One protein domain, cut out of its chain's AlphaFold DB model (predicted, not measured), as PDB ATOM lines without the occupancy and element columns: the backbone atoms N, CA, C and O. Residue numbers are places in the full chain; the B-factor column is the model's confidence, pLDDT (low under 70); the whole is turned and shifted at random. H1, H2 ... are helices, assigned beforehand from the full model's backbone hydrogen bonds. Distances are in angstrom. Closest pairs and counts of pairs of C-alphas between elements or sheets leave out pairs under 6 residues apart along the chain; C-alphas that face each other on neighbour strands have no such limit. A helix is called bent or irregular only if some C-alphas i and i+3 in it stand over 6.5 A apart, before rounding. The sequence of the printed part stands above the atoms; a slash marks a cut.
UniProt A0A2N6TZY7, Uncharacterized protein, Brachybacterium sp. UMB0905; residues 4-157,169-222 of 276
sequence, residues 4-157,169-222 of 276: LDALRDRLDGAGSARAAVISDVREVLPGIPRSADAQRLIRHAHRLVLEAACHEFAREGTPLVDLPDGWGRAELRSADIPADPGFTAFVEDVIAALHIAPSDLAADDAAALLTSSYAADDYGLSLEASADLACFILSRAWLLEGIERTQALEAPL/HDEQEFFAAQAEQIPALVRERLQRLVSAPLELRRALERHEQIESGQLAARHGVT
ATOM      1  N   LEU A   4     171.255 207.468 145.604       57.81
ATOM      2  CA  LEU A   4     172.070 208.618 146.011       57.81
ATOM      3  C   LEU A   4     173.018 208.310 147.179       57.81
ATOM      4  O   LEU A   4     174.110 208.867 147.223       57.81
ATOM      5  N   ASP A   5     172.633 207.412 148.092       65.00
ATOM      6  CA  ASP A   5     173.489 207.013 149.216       65.00
ATOM      7  C   ASP A   5     174.668 206.170 148.700       65.00
ATOM      8  O   ASP A   5     175.811 206.417 149.063       65.00
ATOM      9  N   ALA A   6     174.410 205.259 147.752       64.31
ATOM     10  CA  ALA A   6     175.443 204.437 147.114       64.31
ATOM     11  C   ALA A   6     176.437 205.256 146.269       64.31
ATOM     12  O   ALA A   6     177.622 204.932 146.224       64.31
ATOM     13  N   LEU A   7     175.961 206.310 145.594       60.16
ATOM     14  CA  LEU A   7     176.823 207.232 144.851       60.16
ATOM     15  C   LEU A   7     177.708 208.046 145.803       60.16
ATOM     16  O   LEU A   7     178.898 208.200 145.549       60.16
ATOM     17  N   ARG A   8     177.145 208.533 146.915       66.12
ATOM     18  CA  ARG A   8     177.909 209.268 147.927       66.12
ATOM     19  C   ARG A   8     178.987 208.393 148.564       66.12
ATOM     20  O   ARG A   8     180.133 208.815 148.604       66.12
ATOM     21  N   ASP A   9     178.651 207.170 148.967       71.06
ATOM     22  CA  ASP A   9     179.613 206.247 149.581       71.06
ATOM     23  C   ASP A   9     180.766 205.890 148.617       71.06
ATOM     24  O   ASP A   9     181.916 205.759 149.039       71.06
ATOM     25  N   ARG A  10     180.490 205.792 147.305       68.06
ATOM     26  CA  ARG A  10     181.521 205.605 146.266       68.06
ATOM     27  C   ARG A  10     182.417 206.829 146.099       68.06
ATOM     28  O   ARG A  10     183.635 206.674 146.053       68.06
ATOM     29  N   LEU A  11     181.837 208.029 146.048       69.88
ATOM     30  CA  LEU A  11     182.591 209.280 145.938       69.88
ATOM     31  C   LEU A  11     183.446 209.544 147.183       69.88
ATOM     32  O   LEU A  11     184.601 209.951 147.052       69.88
ATOM     33  N   ASP A  12     182.918 209.259 148.373       76.06
ATOM     34  CA  ASP A  12     183.647 209.361 149.639       76.06
ATOM     35  C   ASP A  12     184.791 208.334 149.690       76.06
ATOM     36  O   ASP A  12     185.923 208.675 150.050       76.06
ATOM     37  N   GLY A  13     184.543 207.100 149.231       78.69
ATOM     38  CA  GLY A  13     185.574 206.075 149.058       78.69
ATOM     39  C   GLY A  13     186.678 206.498 148.082       78.69
ATOM     40  O   GLY A  13     187.862 206.383 148.403       78.69
ATOM     41  N   ALA A  14     186.313 207.062 146.928       77.56
ATOM     42  CA  ALA A  14     187.257 207.575 145.935       77.56
ATOM     43  C   ALA A  14     188.055 208.781 146.461       77.56
ATOM     44  O   ALA A  14     189.260 208.880 146.231       77.56
ATOM     45  N   GLY A  15     187.412 209.684 147.207       81.88
ATOM     46  CA  GLY A  15     188.070 210.807 147.876       81.88
ATOM     47  C   GLY A  15     189.089 210.348 148.920       81.88
ATOM     48  O   GLY A  15     190.209 210.861 148.950       81.88
ATOM     49  N   SER A  16     188.737 209.340 149.724       87.44
ATOM     50  CA  SER A  16     189.642 208.725 150.701       87.44
ATOM     51  C   SER A  16     190.818 208.014 150.026       87.44
ATOM     52  O   SER A  16     191.962 208.207 150.435       87.44
ATOM     53  N   ALA A  17     190.566 207.241 148.964       88.00
ATOM     54  CA  ALA A  17     191.613 206.568 148.194       88.00
ATOM     55  C   ALA A  17     192.579 207.577 147.554       88.00
ATOM     56  O   ALA A  17     193.796 207.435 147.659       88.00
ATOM     57  N   ARG A  18     192.044 208.658 146.971       93.19
ATOM     58  CA  ARG A  18     192.846 209.754 146.414       93.19
ATOM     59  C   ARG A  18     193.735 210.388 147.479       93.19
ATOM     60  O   ARG A  18     194.908 210.654 147.232       93.19
ATOM     61  N   ALA A  19     193.171 210.672 148.653       92.75
ATOM     62  CA  ALA A  19     193.909 211.272 149.755       92.75
ATOM     63  C   ALA A  19     195.041 210.361 150.250       92.75
ATOM     64  O   ALA A  19     196.120 210.878 150.528       92.75
ATOM     65  N   ALA A  20     194.822 209.043 150.296       93.00
ATOM     66  CA  ALA A  20     195.845 208.061 150.656       93.00
ATOM     67  C   ALA A  20     197.004 208.054 149.647       93.00
ATOM     68  O   ALA A  20     198.138 208.305 150.034       93.00
ATOM     69  N   VAL A  21     196.714 207.925 148.346       94.25
ATOM     70  CA  VAL A  21     197.741 207.959 147.282       94.25
ATOM     71  C   VAL A  21     198.575 209.242 147.343       94.25
ATOM     72  O   VAL A  21     199.798 209.212 147.248       94.25
ATOM     73  N   ILE A  22     197.928 210.392 147.533       95.31
ATOM     74  CA  ILE A  22     198.626 211.676 147.658       95.31
ATOM     75  C   ILE A  22     199.417 211.778 148.968       95.31
ATOM     76  O   ILE A  22     200.436 212.466 148.999       95.31
ATOM     77  N   SER A  23     198.959 211.136 150.043       94.12
ATOM     78  CA  SER A  23     199.692 211.069 151.307       94.12
ATOM     79  C   SER A  23     200.999 210.303 151.132       94.12
ATOM     80  O   SER A  23     202.040 210.869 151.450       94.12
ATOM     81  N   ASP A  24     200.954 209.109 150.532       94.19
ATOM     82  CA  ASP A  24     202.135 208.286 150.236       94.19
ATOM     83  C   ASP A  24     203.184 209.075 149.441       94.19
ATOM     84  O   ASP A  24     204.353 209.154 149.804       94.19
ATOM     85  N   VAL A  25     202.764 209.738 148.359       93.56
ATOM     86  CA  VAL A  25     203.692 210.522 147.526       93.56
ATOM     87  C   VAL A  25     204.250 211.714 148.303       93.56
ATOM     88  O   VAL A  25     205.396 212.096 148.098       93.56
ATOM     89  N   ARG A  26     203.471 212.324 149.201       93.38
ATOM     90  CA  ARG A  26     203.932 213.455 150.019       93.38
ATOM     91  C   ARG A  26     204.857 213.050 151.160       93.38
ATOM     92  O   ARG A  26     205.570 213.923 151.648       93.38
ATOM     93  N   GLU A  27     204.832 211.794 151.581       91.75
ATOM     94  CA  GLU A  27     205.805 211.242 152.525       91.75
ATOM     95  C   GLU A  27     207.207 211.251 151.909       91.75
ATOM     96  O   GLU A  27     208.153 211.733 152.524       91.75
ATOM     97  N   VAL A  28     207.298 210.855 150.639       89.12
ATOM     98  CA  VAL A  28     208.543 210.862 149.858       89.12
ATOM     99  C   VAL A  28     208.882 212.267 149.339       89.12
ATOM    100  O   VAL A  28     210.018 212.723 149.409       89.12
ATOM    101  N   LEU A  29     207.890 213.001 148.826       88.00
ATOM    102  CA  LEU A  29     208.044 214.322 148.209       88.00
ATOM    103  C   LEU A  29     207.097 215.355 148.851       88.00
ATOM    104  O   LEU A  29     206.051 215.694 148.277       88.00
ATOM    105  N   PRO A  30     207.471 215.961 149.996       84.88
ATOM    106  CA  PRO A  30     206.606 216.888 150.739       84.88
ATOM    107  C   PRO A  30     206.111 218.102 149.933       84.88
ATOM    108  O   PRO A  30     205.054 218.673 150.231       84.88
ATOM    109  N   GLY A  31     206.852 218.486 148.886       85.56
ATOM    110  CA  GLY A  31     206.526 219.591 147.980       85.56
ATOM    111  C   GLY A  31     205.351 219.333 147.023       85.56
ATOM    112  O   GLY A  31     204.894 220.267 146.359       85.56
ATOM    113  N   ILE A  32     204.830 218.103 146.935       88.00
ATOM    114  CA  ILE A  32     203.687 217.763 146.075       88.00
ATOM    115  C   ILE A  32     202.385 218.325 146.667       88.00
ATOM    116  O   ILE A  32     202.013 217.977 147.790       88.00
ATOM    117  N   PRO A  33     201.628 219.183 145.955       91.31
ATOM    118  CA  PRO A  33     200.369 219.711 146.476       91.31
ATOM    119  C   PRO A  33     199.315 218.627 146.659       91.31
ATOM    120  O   PRO A  33     199.233 217.688 145.877       91.31
ATOM    121  N   ARG A  34     198.431 218.808 147.648       91.06
ATOM    122  CA  ARG A  34     197.329 217.864 147.908       91.06
ATOM    123  C   ARG A  34     196.375 217.692 146.715       91.06
ATOM    124  O   ARG A  34     195.686 216.683 146.605       91.06
ATOM    125  N   SER A  35     196.339 218.683 145.829       90.38
ATOM    126  CA  SER A  35     195.545 218.705 144.601       90.38
ATOM    127  C   SER A  35     196.314 218.223 143.364       90.38
ATOM    128  O   SER A  35     195.875 218.500 142.255       90.38
ATOM    129  N   ALA A  36     197.491 217.602 143.516       92.00
ATOM    130  CA  ALA A  36     198.229 217.056 142.377       92.00
ATOM    131  C   ALA A  36     197.395 215.993 141.651       92.00
ATOM    132  O   ALA A  36     196.700 215.223 142.313       92.00
ATOM    133  N   ASP A  37     197.460 216.006 140.323       92.44
ATOM    134  CA  ASP A  37     196.852 215.021 139.429       92.44
ATOM    135  C   ASP A  37     197.877 213.956 139.009       92.44
ATOM    136  O   ASP A  37     199.085 214.119 139.240       92.44
ATOM    137  N   ALA A  38     197.413 212.877 138.374       93.62
ATOM    138  CA  ALA A  38     198.286 211.802 137.893       93.62
ATOM    139  C   ALA A  38     199.396 212.336 136.969       93.62
ATOM    140  O   ALA A  38     200.579 212.039 137.140       93.62
ATOM    141  N   GLN A  39     199.038 213.238 136.053       93.31
ATOM    142  CA  GLN A  39     199.974 213.847 135.107       93.31
ATOM    143  C   GLN A  39     201.089 214.646 135.789       93.31
ATOM    144  O   GLN A  39     202.226 214.691 135.310       93.31
ATOM    145  N   ARG A  40     200.809 215.297 136.919       94.62
ATOM    146  CA  ARG A  40     201.843 215.968 137.704       94.62
ATOM    147  C   ARG A  40     202.808 214.978 138.332       94.62
ATOM    148  O   ARG A  40     203.998 215.289 138.355       94.62
ATOM    149  N   LEU A  41     202.322 213.843 138.825       95.94
ATOM    150  CA  LEU A  41     203.177 212.793 139.374       95.94
ATOM    151  C   LEU A  41     204.099 212.219 138.289       95.94
ATOM    152  O   LEU A  41     205.310 212.191 138.496       95.94
ATOM    153  N   ILE A  42     203.574 211.939 137.090       96.56
ATOM    154  CA  ILE A  42     204.370 211.505 135.924       96.56
ATOM    155  C   ILE A  42     205.490 212.512 135.615       96.56
ATOM    156  O   ILE A  42     206.665 212.157 135.557       96.56
ATOM    157  N   ARG A  43     205.167 213.811 135.528       96.12
ATOM    158  CA  ARG A  43     206.182 214.864 135.313       96.12
ATOM    159  C   ARG A  43     207.207 214.972 136.444       96.12
ATOM    160  O   ARG A  43     208.285 215.535 136.242       96.12
ATOM    161  N   HIS A  44     206.866 214.564 137.664       95.25
ATOM    162  CA  HIS A  44     207.820 214.508 138.770       95.25
ATOM    163  C   HIS A  44     208.757 213.308 138.629       95.25
ATOM    164  O   HIS A  44     209.964 213.517 138.708       95.25
ATOM    165  N   ALA A  45     208.228 212.122 138.328       96.44
ATOM    166  CA  ALA A  45     209.026 210.929 138.052       96.44
ATOM    167  C   ALA A  45     210.014 211.159 136.896       96.44
ATOM    168  O   ALA A  45     211.209 210.920 137.041       96.44
ATOM    169  N   HIS A  46     209.552 211.746 135.784       97.00
ATOM    170  CA  HIS A  46     210.426 212.090 134.655       97.00
ATOM    171  C   HIS A  46     211.550 213.035 135.064       97.00
ATOM    172  O   HIS A  46     212.702 212.813 134.718       97.00
ATOM    173  N   ARG A  47     211.236 214.099 135.812       95.56
ATOM    174  CA  ARG A  47     212.261 215.056 136.250       95.56
ATOM    175  C   ARG A  47     213.309 214.415 137.145       95.56
ATOM    176  O   ARG A  47     214.469 214.767 136.995       95.56
ATOM    177  N   LEU A  48     212.902 213.498 138.019       94.06
ATOM    178  CA  LEU A  48     213.814 212.789 138.907       94.06
ATOM    179  C   LEU A  48     214.852 211.988 138.108       94.06
ATOM    180  O   LEU A  48     216.049 212.173 138.300       94.06
ATOM    181  N   VAL A  49     214.396 211.197 137.136       96.12
ATOM    182  CA  VAL A  49     215.280 210.414 136.259       96.12
ATOM    183  C   VAL A  49     216.173 211.311 135.396       96.12
ATOM    184  O   VAL A  49     217.364 211.053 135.244       96.12
ATOM    185  N   LEU A  50     215.624 212.395 134.844       95.69
ATOM    186  CA  LEU A  50     216.394 213.332 134.022       95.69
ATOM    187  C   LEU A  50     217.480 214.060 134.819       95.69
ATOM    188  O   LEU A  50     218.547 214.344 134.276       95.69
ATOM    189  N   GLU A  51     217.201 214.400 136.075       93.12
ATOM    190  CA  GLU A  51     218.168 215.008 136.986       93.12
ATOM    191  C   GLU A  51     219.274 214.011 137.348       93.12
ATOM    192  O   GLU A  51     220.447 214.352 137.213       93.12
ATOM    193  N   ALA A  52     218.916 212.763 137.662       93.69
ATOM    194  CA  ALA A  52     219.871 211.687 137.912       93.69
ATOM    195  C   ALA A  52     220.791 211.423 136.712       93.69
ATOM    196  O   ALA A  52     222.004 211.392 136.868       93.69
ATOM    197  N   ALA A  53     220.248 211.362 135.493       94.81
ATOM    198  CA  ALA A  53     221.057 211.219 134.281       94.81
ATOM    199  C   ALA A  53     222.038 212.393 134.086       94.81
ATOM    200  O   ALA A  53     223.160 212.207 133.622       94.81
ATOM    201  N   CYS A  54     221.639 213.618 134.452       91.56
ATOM    202  CA  CYS A  54     222.537 214.777 134.411       91.56
ATOM    203  C   CYS A  54     223.644 214.686 135.475       91.56
ATOM    204  O   CYS A  54     224.764 215.126 135.216       91.56
ATOM    205  N   HIS A  55     223.335 214.149 136.658       91.19
ATOM    206  CA  HIS A  55     224.323 213.886 137.705       91.19
ATOM    207  C   HIS A  55     225.310 212.806 137.273       91.19
ATOM    208  O   HIS A  55     226.510 213.029 137.387       91.19
ATOM    209  N   GLU A  56     224.823 211.717 136.679       93.06
ATOM    210  CA  GLU A  56     225.665 210.650 136.135       93.06
ATOM    211  C   GLU A  56     226.571 211.168 135.019       93.06
ATOM    212  O   GLU A  56     227.762 210.878 134.981       93.06
ATOM    213  N   PHE A  57     226.048 212.037 134.147       91.00
ATOM    214  CA  PHE A  57     226.873 212.681 133.130       91.00
ATOM    215  C   PHE A  57     227.967 213.549 133.754       91.00
ATOM    216  O   PHE A  57     229.102 213.516 133.295       91.00
ATOM    217  N   ALA A  58     227.655 214.314 134.802       87.50
ATOM    218  CA  ALA A  58     228.667 215.093 135.506       87.50
ATOM    219  C   ALA A  58     229.716 214.194 136.183       87.50
ATOM    220  O   ALA A  58     230.895 214.535 136.130       87.50
ATOM    221  N   ARG A  59     229.297 213.067 136.772       86.44
ATOM    222  CA  ARG A  59     230.156 212.119 137.493       86.44
ATOM    223  C   ARG A  59     231.076 211.336 136.555       86.44
ATOM    224  O   ARG A  59     232.288 211.353 136.738       86.44
ATOM    225  N   GLU A  60     230.504 210.675 135.555       87.62
ATOM    226  CA  GLU A  60     231.203 209.692 134.718       87.62
ATOM    227  C   GLU A  60     231.241 210.077 133.240       87.62
ATOM    228  O   GLU A  60     232.158 209.691 132.526       87.62
ATOM    229  N   GLY A  61     230.278 210.867 132.762       84.44
ATOM    230  CA  GLY A  61     230.197 211.245 131.350       84.44
ATOM    231  C   GLY A  61     231.208 212.318 130.932       84.44
ATOM    232  O   GLY A  61     231.735 212.263 129.823       84.44
ATOM    233  N   THR A  62     231.511 213.291 131.798       81.69
ATOM    234  CA  THR A  62     232.399 214.415 131.443       81.69
ATOM    235  C   THR A  62     233.822 213.997 131.052       81.69
ATOM    236  O   THR A  62     234.322 214.574 130.086       81.69
ATOM    237  N   PRO A  63     234.473 213.000 131.689       80.94
ATOM    238  CA  PRO A  63     235.814 212.562 131.295       80.94
ATOM    239  C   PRO A  63     235.827 211.645 130.063       80.94
ATOM    240  O   PRO A  63     236.880 211.452 129.461       80.94
ATOM    241  N   LEU A  64     234.682 211.051 129.705       78.19
ATOM    242  CA  LEU A  64     234.553 210.102 128.590       78.19
ATOM    243  C   LEU A  64     234.331 210.786 127.236       78.19
ATOM    244  O   LEU A  64     234.439 210.137 126.198       78.19
ATOM    245  N   VAL A  65     234.008 212.079 127.244       72.81
ATOM    246  CA  VAL A  65     233.707 212.859 126.044       72.81
ATOM    247  C   VAL A  65     234.895 213.743 125.684       72.81
ATOM    248  O   VAL A  65     235.365 214.525 126.508       72.81
ATOM    249  N   ASP A  66     235.334 213.680 124.427       72.12
ATOM    250  CA  ASP A  66     236.346 214.600 123.911       72.12
ATOM    251  C   ASP A  66     235.738 216.000 123.725       72.12
ATOM    252  O   ASP A  66     234.899 216.244 122.850       72.12
ATOM    253  N   LEU A  67     236.109 216.925 124.610       71.94
ATOM    254  CA  LEU A  67     235.593 218.289 124.616       71.94
ATOM    255  C   LEU A  67     236.557 219.228 123.879       71.94
ATOM    256  O   LEU A  67     237.726 219.313 124.248       71.94
ATOM    257  N   PRO A  68     236.084 220.005 122.885       72.75
ATOM    258  CA  PRO A  68     236.960 220.874 122.111       72.75
ATOM    259  C   PRO A  68     237.482 222.067 122.928       72.75
ATOM    260  O   PRO A  68     236.739 222.714 123.676       72.75
ATOM    261  N   ASP A  69     238.742 222.436 122.684       70.94
ATOM    262  CA  ASP A  69     239.356 223.648 123.231       70.94
ATOM    263  C   ASP A  69     238.521 224.898 122.900       70.94
ATOM    264  O   ASP A  69     238.093 225.114 121.766       70.94
ATOM    265  N   GLY A  70     238.278 225.757 123.896       72.25
ATOM    266  CA  GLY A  70     237.546 227.016 123.684       72.25
ATOM    267  C   GLY A  70     236.058 226.869 123.319       72.25
ATOM    268  O   GLY A  70     235.455 227.850 122.891       72.25
ATOM    269  N   TRP A  71     235.473 225.679 123.499       71.69
ATOM    270  CA  TRP A  71     234.045 225.324 123.498       71.69
ATOM    271  C   TRP A  71     233.030 226.491 123.458       71.69
ATOM    272  O   TRP A  71     232.488 226.970 124.464       71.69
ATOM    273  N   GLY A  72     232.709 226.904 122.232       75.12
ATOM    274  CA  GLY A  72     231.561 227.726 121.870       75.12
ATOM    275  C   GLY A  72     230.527 226.932 121.063       75.12
ATOM    276  O   GLY A  72     230.620 225.721 120.871       75.12
ATOM    277  N   ARG A  73     229.472 227.607 120.584       78.75
ATOM    278  CA  ARG A  73     228.396 226.941 119.815       78.75
ATOM    279  C   ARG A  73     228.873 226.353 118.487       78.75
ATOM    280  O   ARG A  73     228.239 225.428 117.992       78.75
ATOM    281  N   ALA A  74     229.870 226.969 117.855       83.06
ATOM    282  CA  ALA A  74     230.359 226.524 116.556       83.06
ATOM    283  C   ALA A  74     231.238 225.282 116.726       83.06
ATOM    284  O   ALA A  74     231.053 224.311 116.003       83.06
ATOM    285  N   GLU A  75     232.084 225.304 117.750       82.69
ATOM    286  CA  GLU A  75     233.049 224.275 118.117       82.69
ATOM    287  C   GLU A  75     232.336 222.984 118.538       82.69
ATOM    288  O   GLU A  75     232.643 221.914 118.016       82.69
ATOM    289  N   LEU A  76     231.299 223.082 119.382       80.38
ATOM    290  CA  LEU A  76     230.479 221.917 119.749       80.38
ATOM    291  C   LEU A  76     229.721 221.333 118.550       80.38
ATOM    292  O   LEU A  76     229.550 220.122 118.462       80.38
ATOM    293  N   ARG A  77     229.277 222.175 117.604       80.69
ATOM    294  CA  ARG A  77     228.610 221.686 116.388       80.69
ATOM    295  C   ARG A  77     229.591 220.974 115.459       80.69
ATOM    296  O   ARG A  77     229.205 219.992 114.844       80.69
ATOM    297  N   SER A  78     230.817 221.476 115.323       81.69
ATOM    298  CA  SER A  78     231.840 220.822 114.501       81.69
ATOM    299  C   SER A  78     232.363 219.530 115.117       81.69
ATOM    300  O   SER A  78     232.749 218.644 114.368       81.69
ATOM    301  N   ALA A  79     232.377 219.436 116.449       80.56
ATOM    302  CA  ALA A  79     232.811 218.238 117.160       80.56
ATOM    303  C   ALA A  79     231.796 217.087 117.068       80.56
ATOM    304  O   ALA A  79     232.175 215.944 117.267       80.56
ATOM    305  N   ASP A  80     230.524 217.389 116.773       83.81
ATOM    306  CA  ASP A  80     229.433 216.410 116.650       83.81
ATOM    307  C   ASP A  80     229.393 215.385 117.799       83.81
ATOM    308  O   ASP A  80     229.174 214.195 117.602       83.81
ATOM    309  N   ILE A  81     229.585 215.875 119.030       84.88
ATOM    310  CA  ILE A  81     229.625 215.063 120.255       84.88
ATOM    311  C   ILE A  81     228.435 214.087 120.380       84.88
ATOM    312  O   ILE A  81     228.650 212.962 120.818       84.88
ATOM    313  N   PRO A  82     227.186 214.429 119.991       87.19
ATOM    314  CA  PRO A  82     226.085 213.464 120.017       87.19
ATOM    315  C   PRO A  82     226.303 212.192 119.183       87.19
ATOM    316  O   PRO A  82     225.631 211.199 119.448       87.19
ATOM    317  N   ALA A  83     227.185 212.230 118.179       87.00
ATOM    318  CA  ALA A  83     227.565 211.090 117.349       87.00
ATOM    319  C   ALA A  83     228.868 210.410 117.811       87.00
ATOM    320  O   ALA A  83     229.269 209.403 117.223       87.00
ATOM    321  N   ASP A  84     229.528 210.934 118.851       88.75
ATOM    322  CA  ASP A  84     230.727 210.330 119.421       88.75
ATOM    323  C   ASP A  84     230.406 208.933 120.003       88.75
ATOM    324  O   ASP A  84     229.415 208.779 120.734       88.75
ATOM    325  N   PRO A  85     231.207 207.890 119.701       89.56
ATOM    326  CA  PRO A  85     230.961 206.546 120.213       89.56
ATOM    327  C   PRO A  85     231.035 206.440 121.739       89.56
ATOM    328  O   PRO A  85     230.273 205.665 122.314       89.56
ATOM    329  N   GLY A  86     231.917 207.207 122.390       88.69
ATOM    330  CA  GLY A  86     232.050 207.227 123.849       88.69
ATOM    331  C   GLY A  86     230.817 207.834 124.507       88.69
ATOM    332  O   GLY A  86     230.221 207.225 125.395       88.69
ATOM    333  N   PHE A  87     230.357 208.978 123.994       90.94
ATOM    334  CA  PHE A  87     229.099 209.585 124.427       90.94
ATOM    335  C   PHE A  87     227.894 208.665 124.184       90.94
ATOM    336  O   PHE A  87     227.036 208.523 125.054       90.94
ATOM    337  N   THR A  88     227.824 208.019 123.017       92.56
ATOM    338  CA  THR A  88     226.720 207.106 122.683       92.56
ATOM    339  C   THR A  88     226.690 205.904 123.625       92.56
ATOM    340  O   THR A  88     225.624 205.575 124.137       92.56
ATOM    341  N   ALA A  89     227.843 205.281 123.895       93.38
ATOM    342  CA  ALA A  89     227.948 204.173 124.843       93.38
ATOM    343  C   ALA A  89     227.504 204.596 126.251       93.38
ATOM    344  O   ALA A  89     226.644 203.943 126.831       93.38
ATOM    345  N   PHE A  90     227.984 205.746 126.736       94.38
ATOM    346  CA  PHE A  90     227.563 206.308 128.020       94.38
ATOM    347  C   PHE A  90     226.037 206.501 128.105       94.38
ATOM    348  O   PHE A  90     225.412 206.138 129.098       94.38
ATOM    349  N   VAL A  91     225.411 207.062 127.063       95.25
ATOM    350  CA  VAL A  91     223.952 207.261 127.036       95.25
ATOM    351  C   VAL A  91     223.205 205.928 127.105       95.25
ATOM    352  O   VAL A  91     222.203 205.838 127.814       95.25
ATOM    353  N   GLU A  92     223.661 204.910 126.375       95.38
ATOM    354  CA  GLU A  92     223.028 203.590 126.395       95.38
ATOM    355  C   GLU A  92     223.231 202.875 127.739       95.38
ATOM    356  O   GLU A  92     222.288 202.246 128.215       95.38
ATOM    357  N   ASP A  93     224.378 203.044 128.406       95.38
ATOM    358  CA  ASP A  93     224.620 202.514 129.755       95.38
ATOM    359  C   ASP A  93     223.693 203.170 130.793       95.38
ATOM    360  O   ASP A  93     223.035 202.476 131.572       95.38
ATOM    361  N   VAL A  94     223.547 204.503 130.747       96.00
ATOM    362  CA  VAL A  94     222.584 205.233 131.591       96.00
ATOM    363  C   VAL A  94     221.161 204.737 131.336       96.00
ATOM    364  O   VAL A  94     220.404 204.510 132.273       96.00
ATOM    365  N   ILE A  95     220.768 204.552 130.075       95.50
ATOM    366  CA  ILE A  95     219.429 204.051 129.743       95.50
ATOM    367  C   ILE A  95     219.240 202.607 130.223       95.50
ATOM    368  O   ILE A  95     218.173 202.285 130.742       95.50
ATOM    369  N   ALA A  96     220.250 201.749 130.086       93.88
ATOM    370  CA  ALA A  96     220.188 200.351 130.499       93.88
ATOM    371  C   ALA A  96     220.044 200.189 132.021       93.88
ATOM    372  O   ALA A  96     219.389 199.251 132.476       93.88
ATOM    373  N   ALA A  97     220.613 201.110 132.799       92.44
ATOM    374  CA  ALA A  97     220.478 201.138 134.252       92.44
ATOM    375  C   ALA A  97     219.090 201.611 134.734       92.44
ATOM    376  O   ALA A  97     218.710 201.364 135.879       92.44
ATOM    377  N   LEU A  98     218.294 202.256 133.872       93.75
ATOM    378  CA  LEU A  98     216.941 202.703 134.210       93.75
ATOM    379  C   LEU A  98     215.929 201.563 134.065       93.75
ATOM    380  O   LEU A  98     215.338 201.352 133.005       93.75
ATOM    381  N   HIS A  99     215.670 200.854 135.163       92.19
ATOM    382  CA  HIS A  99     214.634 199.829 135.200       92.19
ATOM    383  C   HIS A  99     213.251 200.427 135.507       92.19
ATOM    384  O   HIS A  99     212.900 200.663 136.661       92.19
ATOM    385  N   ILE A 100     212.453 200.669 134.462       95.12
ATOM    386  CA  ILE A 100     211.091 201.205 134.593       95.12
ATOM    387  C   ILE A 100     210.075 200.062 134.652       95.12
ATOM    388  O   ILE A 100     209.773 199.434 133.637       95.12
ATOM    389  N   ALA A 101     209.537 199.810 135.842       94.50
ATOM    390  CA  ALA A 101     208.575 198.746 136.118       94.50
ATOM    391  C   ALA A 101     207.651 199.129 137.292       94.50
ATOM    392  O   ALA A 101     207.982 200.056 138.039       94.50
ATOM    393  N   PRO A 102     206.505 198.443 137.475       92.38
ATOM    394  CA  PRO A 102     205.676 198.617 138.663       92.38
ATOM    395  C   PRO A 102     206.497 198.466 139.942       92.38
ATOM    396  O   PRO A 102     207.325 197.563 140.054       92.38
ATOM    397  N   SER A 103     206.278 199.369 140.894       91.00
ATOM    398  CA  SER A 103     207.032 199.393 142.142       91.00
ATOM    399  C   SER A 103     206.259 198.736 143.278       91.00
ATOM    400  O   SER A 103     205.145 199.152 143.602       91.00
ATOM    401  N   ASP A 104     206.913 197.783 143.936       89.50
ATOM    402  CA  ASP A 104     206.444 197.166 145.181       89.50
ATOM    403  C   ASP A 104     206.880 197.952 146.435       89.50
ATOM    404  O   ASP A 104     206.608 197.527 147.558       89.50
ATOM    405  N   LEU A 105     207.562 199.095 146.268       89.88
ATOM    406  CA  LEU A 105     208.043 199.896 147.393       89.88
ATOM    407  C   LEU A 105     206.881 200.460 148.216       89.88
ATOM    408  O   LEU A 105     205.941 201.081 147.697       89.88
ATOM    409  N   ALA A 106     206.994 200.296 149.532       90.00
ATOM    410  CA  ALA A 106     206.171 201.014 150.485       90.00
ATOM    411  C   ALA A 106     206.625 202.484 150.591       90.00
ATOM    412  O   ALA A 106     207.735 202.850 150.196       90.00
ATOM    413  N   ALA A 107     205.737 203.359 151.071       89.38
ATOM    414  CA  ALA A 107     206.012 204.796 151.133       89.38
ATOM    415  C   ALA A 107     207.142 205.139 152.120       89.38
ATOM    416  O   ALA A 107     207.956 206.017 151.837       89.38
ATOM    417  N   ASP A 108     207.219 204.411 153.232       90.50
ATOM    418  CA  ASP A 108     208.271 204.515 154.242       90.50
ATOM    419  C   ASP A 108     209.623 204.026 153.710       90.50
ATOM    420  O   ASP A 108     210.631 204.702 153.913       90.50
ATOM    421  N   ASP A 109     209.648 202.926 152.952       90.75
ATOM    422  CA  ASP A 109     210.862 202.441 152.280       90.75
ATOM    423  C   ASP A 109     211.360 203.431 151.215       90.75
ATOM    424  O   ASP A 109     212.552 203.744 151.142       90.75
ATOM    425  N   ALA A 110     210.448 203.991 150.413       91.19
ATOM    426  CA  ALA A 110     210.779 205.022 149.433       91.19
ATOM    427  C   ALA A 110     211.302 206.307 150.109       91.19
ATOM    428  O   ALA A 110     212.262 206.922 149.640       91.19
ATOM    429  N   ALA A 111     210.724 206.704 151.246       89.44
ATOM    430  CA  ALA A 111     211.224 207.828 152.034       89.44
ATOM    431  C   ALA A 111     212.599 207.524 152.658       89.44
ATOM    432  O   ALA A 111     213.479 208.388 152.662       89.44
ATOM    433  N   ALA A 112     212.816 206.295 153.132       87.81
ATOM    434  CA  ALA A 112     214.102 205.857 153.659       87.81
ATOM    435  C   ALA A 112     215.195 205.906 152.583       87.81
ATOM    436  O   ALA A 112     216.302 206.373 152.871       87.81
ATOM    437  N   LEU A 113     214.876 205.526 151.339       88.31
ATOM    438  CA  LEU A 113     215.816 205.566 150.217       88.31
ATOM    439  C   LEU A 113     216.372 206.976 149.981       88.31
ATOM    440  O   LEU A 113     217.578 207.127 149.828       88.31
ATOM    441  N   LEU A 114     215.539 208.020 150.069       82.69
ATOM    442  CA  LEU A 114     215.984 209.419 149.942       82.69
ATOM    443  C   LEU A 114     217.007 209.851 150.998       82.69
ATOM    444  O   LEU A 114     217.755 210.803 150.782       82.69
ATOM    445  N   THR A 115     216.997 209.196 152.156       80.69
ATOM    446  CA  THR A 115     217.876 209.521 153.288       80.69
ATOM    447  C   THR A 115     219.062 208.569 153.419       80.69
ATOM    448  O   THR A 115     219.925 208.775 154.272       80.69
ATOM    449  N   SER A 116     219.116 207.529 152.584       85.44
ATOM    450  CA  SER A 116     220.179 206.533 152.611       85.44
ATOM    451  C   SER A 116     221.482 207.119 152.077       85.44
ATOM    452  O   SER A 116     221.540 207.632 150.962       85.44
ATOM    453  N   SER A 117     222.565 206.953 152.837       81.31
ATOM    454  CA  SER A 117     223.918 207.331 152.408       81.31
ATOM    455  C   SER A 117     224.438 206.510 151.224       81.31
ATOM    456  O   SER A 117     225.463 206.854 150.655       81.31
ATOM    457  N   TYR A 118     223.776 205.400 150.886       79.44
ATOM    458  CA  TYR A 118     224.105 204.584 149.713       79.44
ATOM    459  C   TYR A 118     223.330 205.006 148.464       79.44
ATOM    460  O   TYR A 118     223.690 204.603 147.365       79.44
ATOM    461  N   ALA A 119     222.261 205.786 148.631       81.31
ATOM    462  CA  ALA A 119     221.390 206.206 147.541       81.31
ATOM    463  C   ALA A 119     221.783 207.564 146.956       81.31
ATOM    464  O   ALA A 119     221.276 207.927 145.898       81.31
ATOM    465  N   ALA A 120     222.644 208.324 147.636       85.69
ATOM    466  CA  ALA A 120     223.074 209.644 147.205       85.69
ATOM    467  C   ALA A 120     224.543 209.915 147.541       85.69
ATOM    468  O   ALA A 120     225.072 209.423 148.535       85.69
ATOM    469  N   ASP A 121     225.165 210.751 146.719       85.19
ATOM    470  CA  ASP A 121     226.502 211.303 146.908       85.19
ATOM    471  C   ASP A 121     226.503 212.820 146.644       85.19
ATOM    472  O   ASP A 121     225.454 213.441 146.451       85.19
ATOM    473  N   ASP A 122     227.682 213.443 146.609       84.56
ATOM    474  CA  ASP A 122     227.813 214.884 146.360       84.56
ATOM    475  C   ASP A 122     227.211 215.341 145.012       84.56
ATOM    476  O   ASP A 122     226.835 216.511 144.870       84.56
ATOM    477  N   TYR A 123     227.044 214.436 144.039       83.19
ATOM    478  CA  TYR A 123     226.363 214.730 142.779       83.19
ATOM    479  C   TYR A 123     224.844 214.708 142.934       83.19
ATOM    480  O   TYR A 123     224.175 215.539 142.316       83.19
ATOM    481  N   GLY A 124     224.299 213.837 143.780       87.12
ATOM    482  CA  GLY A 124     222.876 213.728 144.088       87.12
ATOM    483  C   GLY A 124     222.459 212.273 144.265       87.12
ATOM    484  O   GLY A 124     223.281 211.427 144.590       87.12
ATOM    485  N   LEU A 125     221.175 211.974 144.049       89.50
ATOM    486  CA  LEU A 125     220.709 210.584 144.038       89.50
ATOM    487  C   LEU A 125     221.397 209.790 142.921       89.50
ATOM    488  O   LEU A 125     221.589 210.316 141.819       89.50
ATOM    489  N   SER A 126     221.710 208.527 143.203       91.06
ATOM    490  CA  SER A 126     222.165 207.569 142.199       91.06
ATOM    491  C   SER A 126     221.077 207.334 141.154       91.06
ATOM    492  O   SER A 126     219.890 207.644 141.355       91.06
ATOM    493  N   LEU A 127     221.488 206.787 140.016       92.44
ATOM    494  CA  LEU A 127     220.588 206.481 138.918       92.44
ATOM    495  C   LEU A 127     219.549 205.425 139.318       92.44
ATOM    496  O   LEU A 127     218.363 205.604 139.048       92.44
ATOM    497  N   GLU A 128     219.975 204.388 140.038       92.56
ATOM    498  CA  GLU A 128     219.135 203.301 140.548       92.56
ATOM    499  C   GLU A 128     218.132 203.817 141.577       92.56
ATOM    500  O   GLU A 128     216.930 203.614 141.422       92.56
ATOM    501  N   ALA A 129     218.598 204.573 142.578       92.69
ATOM    502  CA  ALA A 129     217.714 205.143 143.591       92.69
ATOM    503  C   ALA A 129     216.672 206.085 142.966       92.69
ATOM    504  O   ALA A 129     215.509 206.115 143.369       92.69
ATOM    505  N   SER A 130     217.073 206.843 141.945       94.31
ATOM    506  CA  SER A 130     216.167 207.719 141.201       94.31
ATOM    507  C   SER A 130     215.165 206.941 140.350       94.31
ATOM    508  O   SER A 130     214.011 207.365 140.254       94.31
ATOM    509  N   ALA A 131     215.572 205.819 139.749       94.94
ATOM    510  CA  ALA A 131     214.687 204.932 139.000       94.94
ATOM    511  C   ALA A 131     213.647 204.280 139.920       94.94
ATOM    512  O   ALA A 131     212.455 204.373 139.637       94.94
ATOM    513  N   ASP A 132     214.068 203.738 141.063       95.00
ATOM    514  CA  ASP A 132     213.184 203.119 142.056       95.00
ATOM    515  C   ASP A 132     212.124 204.102 142.571       95.00
ATOM    516  O   ASP A 132     210.923 203.806 142.592       95.00
ATOM    517  N   LEU A 133     212.541 205.326 142.910       95.19
ATOM    518  CA  LEU A 133     211.629 206.394 143.320       95.19
ATOM    519  C   LEU A 133     210.708 206.843 142.186       95.19
ATOM    520  O   LEU A 133     209.534 207.142 142.423       95.19
ATOM    521  N   ALA A 134     211.210 206.909 140.953       96.31
ATOM    522  CA  ALA A 134     210.384 207.232 139.799       96.31
ATOM    523  C   ALA A 134     209.317 206.155 139.577       96.31
ATOM    524  O   ALA A 134     208.152 206.507 139.405       96.31
ATOM    525  N   CYS A 135     209.673 204.873 139.670       96.81
ATOM    526  CA  CYS A 135     208.752 203.741 139.592       96.81
ATOM    527  C   CYS A 135     207.693 203.795 140.700       96.81
ATOM    528  O   CYS A 135     206.504 203.664 140.410       96.81
ATOM    529  N   PHE A 136     208.082 204.104 141.942       96.62
ATOM    530  CA  PHE A 136     207.139 204.336 143.040       96.62
ATOM    531  C   PHE A 136     206.137 205.457 142.711       96.62
ATOM    532  O   PHE A 136     204.919 205.274 142.814       96.62
ATOM    533  N   ILE A 137     206.629 206.616 142.257       96.62
ATOM    534  CA  ILE A 137     205.782 207.763 141.892       96.62
ATOM    535  C   ILE A 137     204.869 207.417 140.708       96.62
ATOM    536  O   ILE A 137     203.711 207.837 140.696       96.62
ATOM    537  N   LEU A 138     205.361 206.657 139.727       97.00
ATOM    538  CA  LEU A 138     204.598 206.202 138.564       97.00
ATOM    539  C   LEU A 138     203.484 205.227 138.956       97.00
ATOM    540  O   LEU A 138     202.357 205.412 138.505       97.00
ATOM    541  N   SER A 139     203.736 204.279 139.864       96.19
ATOM    542  CA  SER A 139     202.687 203.404 140.407       96.19
ATOM    543  C   SER A 139     201.607 204.216 141.129       96.19
ATOM    544  O   SER A 139     200.413 203.979 140.958       96.19
ATOM    545  N   ARG A 140     201.990 205.250 141.890       96.19
ATOM    546  CA  ARG A 140     201.019 206.165 142.518       96.19
ATOM    547  C   ARG A 140     200.280 207.037 141.497       96.19
ATOM    548  O   ARG A 140     199.098 207.315 141.689       96.19
ATOM    549  N   ALA A 141     200.929 207.426 140.401       96.06
ATOM    550  CA  ALA A 141     200.286 208.129 139.294       96.06
ATOM    551  C   ALA A 141     199.229 207.259 138.603       96.06
ATOM    552  O   ALA A 141     198.118 207.734 138.386       96.06
ATOM    553  N   TRP A 142     199.547 205.991 138.339       94.50
ATOM    554  CA  TRP A 142     198.617 205.015 137.774       94.50
ATOM    555  C   TRP A 142     197.373 204.826 138.657       94.50
ATOM    556  O   TRP A 142     196.241 204.950 138.184       94.50
ATOM    557  N   LEU A 143     197.565 204.625 139.968       92.88
ATOM    558  CA  LEU A 143     196.451 204.526 140.921       92.88
ATOM    559  C   LEU A 143     195.592 205.797 140.931       92.88
ATOM    560  O   LEU A 143     194.360 205.723 140.934       92.88
ATOM    561  N   LEU A 144     196.235 206.968 140.925       93.00
ATOM    562  CA  LEU A 144     195.548 208.255 140.909       93.00
ATOM    563  C   LEU A 144     194.724 208.446 139.631       93.00
ATOM    564  O   LEU A 144     193.589 208.911 139.704       93.00
ATOM    565  N   GLU A 145     195.252 208.028 138.484       90.69
ATOM    566  CA  GLU A 145     194.559 208.093 137.202       90.69
ATOM    567  C   GLU A 145     193.293 207.221 137.187       90.69
ATOM    568  O   GLU A 145     192.233 207.666 136.736       90.69
ATOM    569  N   GLY A 146     193.358 206.006 137.742       87.00
ATOM    570  CA  GLY A 146     192.188 205.134 137.897       87.00
ATOM    571  C   GLY A 146     191.084 205.757 138.761       87.00
ATOM    572  O   GLY A 146     189.893 205.669 138.434       87.00
ATOM    573  N   ILE A 147     191.469 206.443 139.842       87.00
ATOM    574  CA  ILE A 147     190.537 207.166 140.720       87.00
ATOM    575  C   ILE A 147     189.912 208.359 139.986       87.00
ATOM    576  O   ILE A 147     188.689 208.511 139.996       87.00
ATOM    577  N   GLU A 148     190.726 209.179 139.316       86.69
ATOM    578  CA  GLU A 148     190.272 210.341 138.540       86.69
ATOM    579  C   GLU A 148     189.299 209.926 137.426       86.69
ATOM    580  O   GLU A 148     188.266 210.568 137.225       86.69
ATOM    581  N   ARG A 149     189.567 208.798 136.757       82.69
ATOM    582  CA  ARG A 149     188.692 208.220 135.728       82.69
ATOM    583  C   ARG A 149     187.345 207.781 136.299       82.69
ATOM    584  O   ARG A 149     186.304 208.068 135.707       82.69
ATOM    585  N   THR A 150     187.352 207.131 137.463       80.62
ATOM    586  CA  THR A 150     186.124 206.712 138.162       80.62
ATOM    587  C   THR A 150     185.276 207.923 138.552       80.62
ATOM    588  O   THR A 150     184.073 207.941 138.305       80.62
ATOM    589  N   GLN A 151     185.911 208.979 139.069       79.38
ATOM    590  CA  GLN A 151     185.237 210.232 139.420       79.38
ATOM    591  C   GLN A 151     184.670 210.963 138.193       79.38
ATOM    592  O   GLN A 151     183.567 211.505 138.261       79.38
ATOM    593  N   ALA A 152     185.383 210.963 137.062       78.88
ATOM    594  CA  ALA A 152     184.927 211.606 135.829       78.88
ATOM    595  C   ALA A 152     183.684 210.931 135.222       78.88
ATOM    596  O   ALA A 152     182.816 211.620 134.689       78.88
ATOM    597  N   LEU A 153     183.574 209.603 135.330       75.31
ATOM    598  CA  LEU A 153     182.397 208.842 134.887       75.31
ATOM    599  C   LEU A 153     181.164 209.075 135.777       75.31
ATOM    600  O   LEU A 153     180.034 208.899 135.323       75.31
ATOM    601  N   GLU A 154     181.377 209.460 137.035       70.00
ATOM    602  CA  GLU A 154     180.323 209.726 138.021       70.00
ATOM    603  C   GLU A 154     179.858 211.199 138.024       70.00
ATOM    604  O   GLU A 154     178.805 211.516 138.583       70.00
ATOM    605  N   ALA A 155     180.597 212.105 137.371       66.62
ATOM    606  CA  ALA A 155     180.238 213.515 137.253       66.62
ATOM    607  C   ALA A 155     179.120 213.745 136.207       66.62
ATOM    608  O   ALA A 155     179.159 213.171 135.116       66.62
ATOM    609  N   PRO A 156     178.135 214.633 136.463       54.44
ATOM    610  CA  PRO A 156     177.178 215.054 135.442       54.44
ATOM    611  C   PRO A 156     177.928 215.786 134.320       54.44
ATOM    612  O   PRO A 156     178.458 216.872 134.543       54.44
ATOM    613  N   LEU A 157     178.004 215.173 133.136       55.41
ATOM    614  CA  LEU A 157     178.791 215.639 131.986       55.41
ATOM    615  C   LEU A 157     178.633 217.147 131.697       55.41
ATOM    616  O   LEU A 157     177.524 217.614 131.427       55.41
ATOM    617  N   HIS A 169     195.197 200.931 128.988       68.62
ATOM    618  CA  HIS A 169     194.086 200.083 129.410       68.62
ATOM    619  C   HIS A 169     194.371 199.370 130.735       68.62
ATOM    620  O   HIS A 169     193.441 199.165 131.521       68.62
ATOM    621  N   ASP A 170     195.640 199.068 131.018       86.38
ATOM    622  CA  ASP A 170     196.102 198.455 132.262       86.38
ATOM    623  C   ASP A 170     197.484 198.977 132.717       86.38
ATOM    624  O   ASP A 170     198.115 199.812 132.064       86.38
ATOM    625  N   GLU A 171     197.930 198.511 133.889       88.38
ATOM    626  CA  GLU A 171     199.194 198.928 134.505       88.38
ATOM    627  C   GLU A 171     200.406 198.524 133.657       88.38
ATOM    628  O   GLU A 171     201.393 199.256 133.587       88.38
ATOM    629  N   GLN A 172     200.326 197.384 132.973       90.44
ATOM    630  CA  GLN A 172     201.416 196.889 132.147       90.44
ATOM    631  C   GLN A 172     201.606 197.773 130.912       90.44
ATOM    632  O   GLN A 172     202.737 198.147 130.603       90.44
ATOM    633  N   GLU A 173     200.521 198.164 130.242       90.62
ATOM    634  CA  GLU A 173     200.559 199.123 129.138       90.62
ATOM    635  C   GLU A 173     201.053 200.502 129.594       90.62
ATOM    636  O   GLU A 173     201.850 201.135 128.897       90.62
ATOM    637  N   PHE A 174     200.636 200.959 130.782       92.44
ATOM    638  CA  PHE A 174     201.110 202.220 131.350       92.44
ATOM    639  C   PHE A 174     202.631 202.204 131.538       92.44
ATOM    640  O   PHE A 174     203.324 203.103 131.056       92.44
ATOM    641  N   PHE A 175     203.166 201.171 132.191       94.75
ATOM    642  CA  PHE A 175     204.606 201.056 132.415       94.75
ATOM    643  C   PHE A 175     205.386 200.788 131.129       94.75
ATOM    644  O   PHE A 175     206.475 201.336 130.984       94.75
ATOM    645  N   ALA A 176     204.832 200.051 130.163       94.62
ATOM    646  CA  ALA A 176     205.444 199.895 128.844       94.62
ATOM    647  C   ALA A 176     205.590 201.250 128.127       94.62
ATOM    648  O   ALA A 176     206.666 201.564 127.617       94.62
ATOM    649  N   ALA A 177     204.556 202.098 128.168       94.38
ATOM    650  CA  ALA A 177     204.619 203.444 127.605       94.38
ATOM    651  C   ALA A 177     205.668 204.321 128.314       94.38
ATOM    652  O   ALA A 177     206.400 205.069 127.666       94.38
ATOM    653  N   GLN A 178     205.785 204.217 129.644       95.94
ATOM    654  CA  GLN A 178     206.819 204.940 130.394       95.94
ATOM    655  C   GLN A 178     208.231 204.411 130.108       95.94
ATOM    656  O   GLN A 178     209.159 205.209 129.979       95.94
ATOM    657  N   ALA A 179     208.388 203.095 129.958       94.31
ATOM    658  CA  ALA A 179     209.648 202.447 129.608       94.31
ATOM    659  C   ALA A 179     210.114 202.785 128.182       94.31
ATOM    660  O   ALA A 179     211.307 202.737 127.910       94.31
ATOM    661  N   GLU A 180     209.213 203.185 127.282       94.94
ATOM    662  CA  GLU A 180     209.576 203.755 125.979       94.94
ATOM    663  C   GLU A 180     209.893 205.259 126.083       94.94
ATOM    664  O   GLU A 180     210.895 205.748 125.551       94.94
ATOM    665  N   GLN A 181     209.055 206.009 126.804       95.69
ATOM    666  CA  GLN A 181     209.140 207.466 126.866       95.69
ATOM    667  C   GLN A 181     210.358 207.969 127.653       95.69
ATOM    668  O   GLN A 181     211.018 208.919 127.224       95.69
ATOM    669  N   ILE A 182     210.664 207.369 128.807       96.31
ATOM    670  CA  ILE A 182     211.739 207.832 129.697       96.31
ATOM    671  C   ILE A 182     213.114 207.746 129.016       96.31
ATOM    672  O   ILE A 182     213.800 208.772 128.986       96.31
ATOM    673  N   PRO A 183     213.514 206.622 128.387       96.19
ATOM    674  CA  PRO A 183     214.760 206.552 127.625       96.19
ATOM    675  C   PRO A 183     214.874 207.613 126.528       96.19
ATOM    676  O   PRO A 183     215.936 208.211 126.345       96.19
ATOM    677  N   ALA A 184     213.782 207.894 125.808       96.56
ATOM    678  CA  ALA A 184     213.772 208.930 124.778       96.56
ATOM    679  C   ALA A 184     214.020 210.331 125.370       96.56
ATOM    680  O   ALA A 184     214.838 211.089 124.841       96.56
ATOM    681  N   LEU A 185     213.375 210.653 126.497       97.19
ATOM    682  CA  LEU A 185     213.568 211.920 127.206       97.19
ATOM    683  C   LEU A 185     214.993 212.063 127.761       97.19
ATOM    684  O   LEU A 185     215.581 213.143 127.667       97.19
ATOM    685  N   VAL A 186     215.553 210.989 128.325       96.19
ATOM    686  CA  VAL A 186     216.931 210.954 128.844       96.19
ATOM    687  C   VAL A 186     217.924 211.209 127.718       96.19
ATOM    688  O   VAL A 186     218.744 212.123 127.827       96.19
ATOM    689  N   ARG A 187     217.789 210.492 126.597       96.25
ATOM    690  CA  ARG A 187     218.624 210.687 125.406       96.25
ATOM    691  C   ARG A 187     218.570 212.133 124.914       96.25
ATOM    692  O   ARG A 187     219.614 212.757 124.733       96.25
ATOM    693  N   GLU A 188     217.373 212.700 124.760       95.06
ATOM    694  CA  GLU A 188     217.201 214.097 124.337       95.06
ATOM    695  C   GLU A 188     217.866 215.078 125.321       95.06
ATOM    696  O   GLU A 188     218.516 216.048 124.913       95.06
ATOM    697  N   ARG A 189     217.717 214.841 126.630       94.38
ATOM    698  CA  ARG A 189     218.290 215.709 127.664       94.38
ATOM    699  C   ARG A 189     219.813 215.668 127.652       94.38
ATOM    700  O   ARG A 189     220.413 216.744 127.667       94.38
ATOM    701  N   LEU A 190     220.416 214.484 127.588       92.50
ATOM    702  CA  LEU A 190     221.869 214.314 127.541       92.50
ATOM    703  C   LEU A 190     222.457 214.905 126.254       92.50
ATOM    704  O   LEU A 190     223.409 215.681 126.313       92.50
ATOM    705  N   GLN A 191     221.832 214.668 125.097       91.81
ATOM    706  CA  GLN A 191     222.245 215.299 123.836       91.81
ATOM    707  C   GLN A 191     222.190 216.831 123.914       91.81
ATOM    708  O   GLN A 191     223.076 217.528 123.411       91.81
ATOM    709  N   ARG A 192     221.167 217.386 124.579       89.19
ATOM    710  CA  ARG A 192     221.060 218.834 124.802       89.19
ATOM    711  C   ARG A 192     222.179 219.368 125.695       89.19
ATOM    712  O   ARG A 192     222.611 220.493 125.443       89.19
ATOM    713  N   LEU A 193     222.636 218.615 126.702       86.19
ATOM    714  CA  LEU A 193     223.757 219.030 127.556       86.19
ATOM    715  C   LEU A 193     225.015 219.267 126.719       86.19
ATOM    716  O   LEU A 193     225.604 220.340 126.813       86.19
ATOM    717  N   VAL A 194     225.364 218.323 125.846       84.50
ATOM    718  CA  VAL A 194     226.589 218.392 125.029       84.50
ATOM    719  C   VAL A 194     226.460 219.285 123.792       84.50
ATOM    720  O   VAL A 194     227.453 219.776 123.268       84.50
ATOM    721  N   SER A 195     225.234 219.573 123.343       83.00
ATOM    722  CA  SER A 195     224.989 220.468 122.198       83.00
ATOM    723  C   SER A 195     224.885 221.949 122.589       83.00
ATOM    724  O   SER A 195     224.962 222.839 121.733       83.00
ATOM    725  N   ALA A 196     224.650 222.251 123.871       82.62
ATOM    726  CA  ALA A 196     224.446 223.608 124.369       82.62
ATOM    727  C   ALA A 196     225.605 224.042 125.291       82.62
ATOM    728  O   ALA A 196     225.664 223.594 126.433       82.62
ATOM    729  N   PRO A 197     226.453 225.015 124.884       72.62
ATOM    730  CA  PRO A 197     227.662 225.361 125.642       72.62
ATOM    731  C   PRO A 197     227.415 225.767 127.099       72.62
ATOM    732  O   PRO A 197     228.224 225.482 127.969       72.62
ATOM    733  N   LEU A 198     226.296 226.443 127.382       70.50
ATOM    734  CA  LEU A 198     225.966 226.873 128.745       70.50
ATOM    735  C   LEU A 198     225.538 225.715 129.652       70.50
ATOM    736  O   LEU A 198     225.763 225.784 130.855       70.50
ATOM    737  N   GLU A 199     224.899 224.685 129.099       77.62
ATOM    738  CA  GLU A 199     224.471 223.521 129.880       77.62
ATOM    739  C   GLU A 199     225.673 222.620 130.167       77.62
ATOM    740  O   GLU A 199     225.889 222.265 131.323       77.62
ATOM    741  N   LEU A 200     226.520 222.379 129.158       76.81
ATOM    742  CA  LEU A 200     227.821 221.734 129.338       76.81
ATOM    743  C   LEU A 200     228.667 222.465 130.389       76.81
ATOM    744  O   LEU A 200     229.288 221.835 131.238       76.81
ATOM    745  N   ARG A 201     228.629 223.805 130.393       76.56
ATOM    746  CA  ARG A 201     229.413 224.602 131.344       76.56
ATOM    747  C   ARG A 201     228.995 224.376 132.772       76.56
ATOM    748  O   ARG A 201     229.841 224.161 133.625       76.56
ATOM    749  N   ARG A 202     227.691 224.390 133.010       77.38
ATOM    750  CA  ARG A 202     227.136 224.122 134.332       77.38
ATOM    751  C   ARG A 202     227.473 222.714 134.811       77.38
ATOM    752  O   ARG A 202     227.710 222.546 135.998       77.38
ATOM    753  N   ALA A 203     227.488 221.728 133.912       76.06
ATOM    754  CA  ALA A 203     227.855 220.357 134.261       76.06
ATOM    755  C   ALA A 203     229.330 220.260 134.690       76.06
ATOM    756  O   ALA A 203     229.611 219.723 135.758       76.06
ATOM    757  N   LEU A 204     230.244 220.857 133.920       80.06
ATOM    758  CA  LEU A 204     231.679 220.879 134.234       80.06
ATOM    759  C   LEU A 204     231.990 221.680 135.503       80.06
ATOM    760  O   LEU A 204     232.705 221.196 136.370       80.06
ATOM    761  N   GLU A 205     231.411 222.877 135.647       80.81
ATOM    762  CA  GLU A 205     231.568 223.701 136.852       80.81
ATOM    763  C   GLU A 205     231.059 222.961 138.095       80.81
ATOM    764  O   GLU A 205     231.673 223.044 139.154       80.81
ATOM    765  N   ARG A 206     229.949 222.220 137.978       79.00
ATOM    766  CA  ARG A 206     229.428 221.400 139.077       79.00
ATOM    767  C   ARG A 206     230.393 220.271 139.431       79.00
ATOM    768  O   ARG A 206     230.673 220.101 140.612       79.00
ATOM    769  N   HIS A 207     230.892 219.535 138.439       82.00
ATOM    770  CA  HIS A 207     231.886 218.477 138.640       82.00
ATOM    771  C   HIS A 207     233.139 219.023 139.347       82.00
ATOM    772  O   HIS A 207     233.514 218.526 140.402       82.00
ATOM    773  N   GLU A 208     233.707 220.132 138.864       81.81
ATOM    774  CA  GLU A 208     234.880 220.772 139.477       81.81
ATOM    775  C   GLU A 208     234.611 221.261 140.912       81.81
ATOM    776  O   GLU A 208     235.454 221.115 141.798       81.81
ATOM    777  N   GLN A 209     233.434 221.834 141.181       81.00
ATOM    778  CA  GLN A 209     233.054 222.276 142.527       81.00
ATOM    779  C   GLN A 209     232.914 221.108 143.512       81.00
ATOM    780  O   GLN A 209     233.238 221.270 144.691       81.00
ATOM    781  N   ILE A 210     232.436 219.953 143.042       81.25
ATOM    782  CA  ILE A 210     232.335 218.729 143.840       81.25
ATOM    783  C   ILE A 210     233.734 218.151 144.093       81.25
ATOM    784  O   ILE A 210     234.114 217.993 145.249       81.25
ATOM    785  N   GLU A 211     234.544 217.958 143.048       80.44
ATOM    786  CA  GLU A 211     235.919 217.439 143.156       80.44
ATOM    787  C   GLU A 211     236.822 218.317 144.038       80.44
ATOM    788  O   GLU A 211     237.648 217.830 144.808       80.44
ATOM    789  N   SER A 212     236.646 219.640 143.977       80.00
ATOM    790  CA  SER A 212     237.379 220.588 144.828       80.00
ATOM    791  C   SER A 212     236.836 220.698 146.259       80.00
ATOM    792  O   SER A 212     237.367 221.480 147.053       80.00
ATOM    793  N   GLY A 213     235.778 219.954 146.606       75.56
ATOM    794  CA  GLY A 213     235.138 219.966 147.924       75.56
ATOM    795  C   GLY A 213     234.415 221.275 148.269       75.56
ATOM    796  O   GLY A 213     234.033 221.489 149.419       75.56
ATOM    797  N   GLN A 214     234.224 222.175 147.298       67.00
ATOM    798  CA  GLN A 214     233.493 223.437 147.482       67.00
ATOM    799  C   GLN A 214     231.979 223.217 147.574       67.00
ATOM    800  O   GLN A 214     231.255 224.064 148.103       67.00
ATOM    801  N   LEU A 215     231.510 222.073 147.077       63.91
ATOM    802  CA  LEU A 215     230.115 221.659 147.051       63.91
ATOM    803  C   LEU A 215     229.919 220.403 147.907       63.91
ATOM    804  O   LEU A 215     229.392 219.409 147.432       63.91
ATOM    805  N   ALA A 216     230.337 220.442 149.177       51.28
ATOM    806  CA  ALA A 216     229.930 219.411 150.132       51.28
ATOM    807  C   ALA A 216     228.391 219.392 150.209       51.28
ATOM    808  O   ALA A 216     227.764 220.404 150.549       51.28
ATOM    809  N   ALA A 217     227.811 218.263 149.805       45.72
ATOM    810  CA  ALA A 217     226.399 217.972 149.612       45.72
ATOM    811  C   ALA A 217     225.395 218.846 150.393       45.72
ATOM    812  O   ALA A 217     225.116 218.641 151.576       45.72
ATOM    813  N   ARG A 218     224.692 219.733 149.677       41.22
ATOM    814  CA  ARG A 218     223.338 220.142 150.081       41.22
ATOM    815  C   ARG A 218     222.377 218.999 149.762       41.22
ATOM    816  O   ARG A 218     221.695 219.030 148.743       41.22
ATOM    817  N   HIS A 219     222.336 217.982 150.617       39.69
ATOM    818  CA  HIS A 219     221.250 217.009 150.591       39.69
ATOM    819  C   HIS A 219     219.965 217.662 151.084       39.69
ATOM    820  O   HIS A 219     219.846 218.112 152.222       39.69
ATOM    821  N   GLY A 220     219.001 217.720 150.179       34.44
ATOM    822  CA  GLY A 220     217.662 218.191 150.447       34.44
ATOM    823  C   GLY A 220     216.859 218.140 149.166       34.44
ATOM    824  O   GLY A 220     216.731 219.147 148.470       34.44
ATOM    825  N   VAL A 221     216.248 216.987 148.893       37.22
ATOM    826  CA  VAL A 221     215.009 216.910 148.108       37.22
ATOM    827  C   VAL A 221     213.915 217.624 148.920       37.22
ATOM    828  O   VAL A 221     212.997 217.037 149.470       37.22
ATOM    829  N   THR A 222     214.061 218.939 149.078       33.53
ATOM    830  CA  THR A 222     213.146 219.827 149.790       33.53
ATOM    831  C   THR A 222     213.082 221.151 149.040       33.53
ATOM    832  O   THR A 222     213.510 222.213 149.487       33.53
TER     833      THR A 222
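This is residues 4 to 157 and 169 to 222 of the 276 residues of an uncharacterized protein of Brachybacterium sp. UMB0905 (UniProt A0A2N6TZY7). This is a long rod of helices in which H6, the longest, runs beside H1 over one part of its length and beside H2 over the other, against both. H4 and H7 pack on H2 in an up-and-down bundle, each running against the one before it; H8 crosses H2, H5 packs on H1 and H6, and H3 lies at the end of the rod away from H1. The printed part has 208 residues, with eight named helices, H1 to H8 in order, and no named strand, so the class is all helix. It is only just loose, close to compact, with a radius of gyration of the C-alphas of 20.2 A, and spans 73 by 34 by 25 A.

H6, residues 127 to 154, touches H2, residues 38 to 64, opposite ways at a shallow tilt of 16 degrees; their closest C-alphas, Ala 45 and Ala 134, are 4.3 A apart. H6 also touches H1, residues 4 to 28, opposite ways at 15 degrees, closest at C-alphas Val 21 and Arg 140, 6.1 A. H5, residues 107 to 115, forms a helical hairpin with residues 129 to 136 of H6, closest at C-alphas Ala 110 and Leu 133, 6.3 A. Residues 182 to 190 of H7, residues 171 to 195, touch residues 46 to 57 of H2 at a steep tilt of 42 degrees, closest at C-alphas Leu 50 and Val 186, 5.7 A. H4, residues 85 to 97, touches residues 53 to 64 of H2, closest at C-alphas Leu 64 and Gly 86, 6.1 A. Residues 203 to 207 of H8, residues 197 to 211, touch H2 residues 54 to 62, only just about perpendicular at 71 degrees, closest at C-alphas Ala 58 and Ala 203, 5.5 A. H3, residues 73 to 79, touches residues 194 to 195 of H7, closest at C-alphas Leu 76 and Ser 195, 6.2 A. Every O i to N i+4 pair is within hydrogen-bond range in H3, H4, H6 and H8; the counts are 20 of 21 in H1, 20 of 23 in H2, 4 of 5 in H5 and 19 of 21 in H7.

H6 is 40.4 A long, H2 37.5 A, H1 36.7 A and H7 35.8 A. H1 begins at C-alpha 4 (172.070, 208.618, 146.011), and H8 ends at C-alpha 211 (235.919, 217.439, 143.156). H2 has a kink of 46 degrees near residue 58 and is only just irregular, with C-alphas 59 and 62 6.8 A apart.

The two C-alphas farthest apart, Asp 5 and Asp 69, are 72.7 A apart. Residues 158 to 168 are not printed, and C-alphas 157 and 169 stand 22.0 A apart across the cut. The link from H5 to H6 is long. The mean pLDDT of the printed part is 84.9; 20 residues are under 70, among them 4 to 8 and 214 to 222.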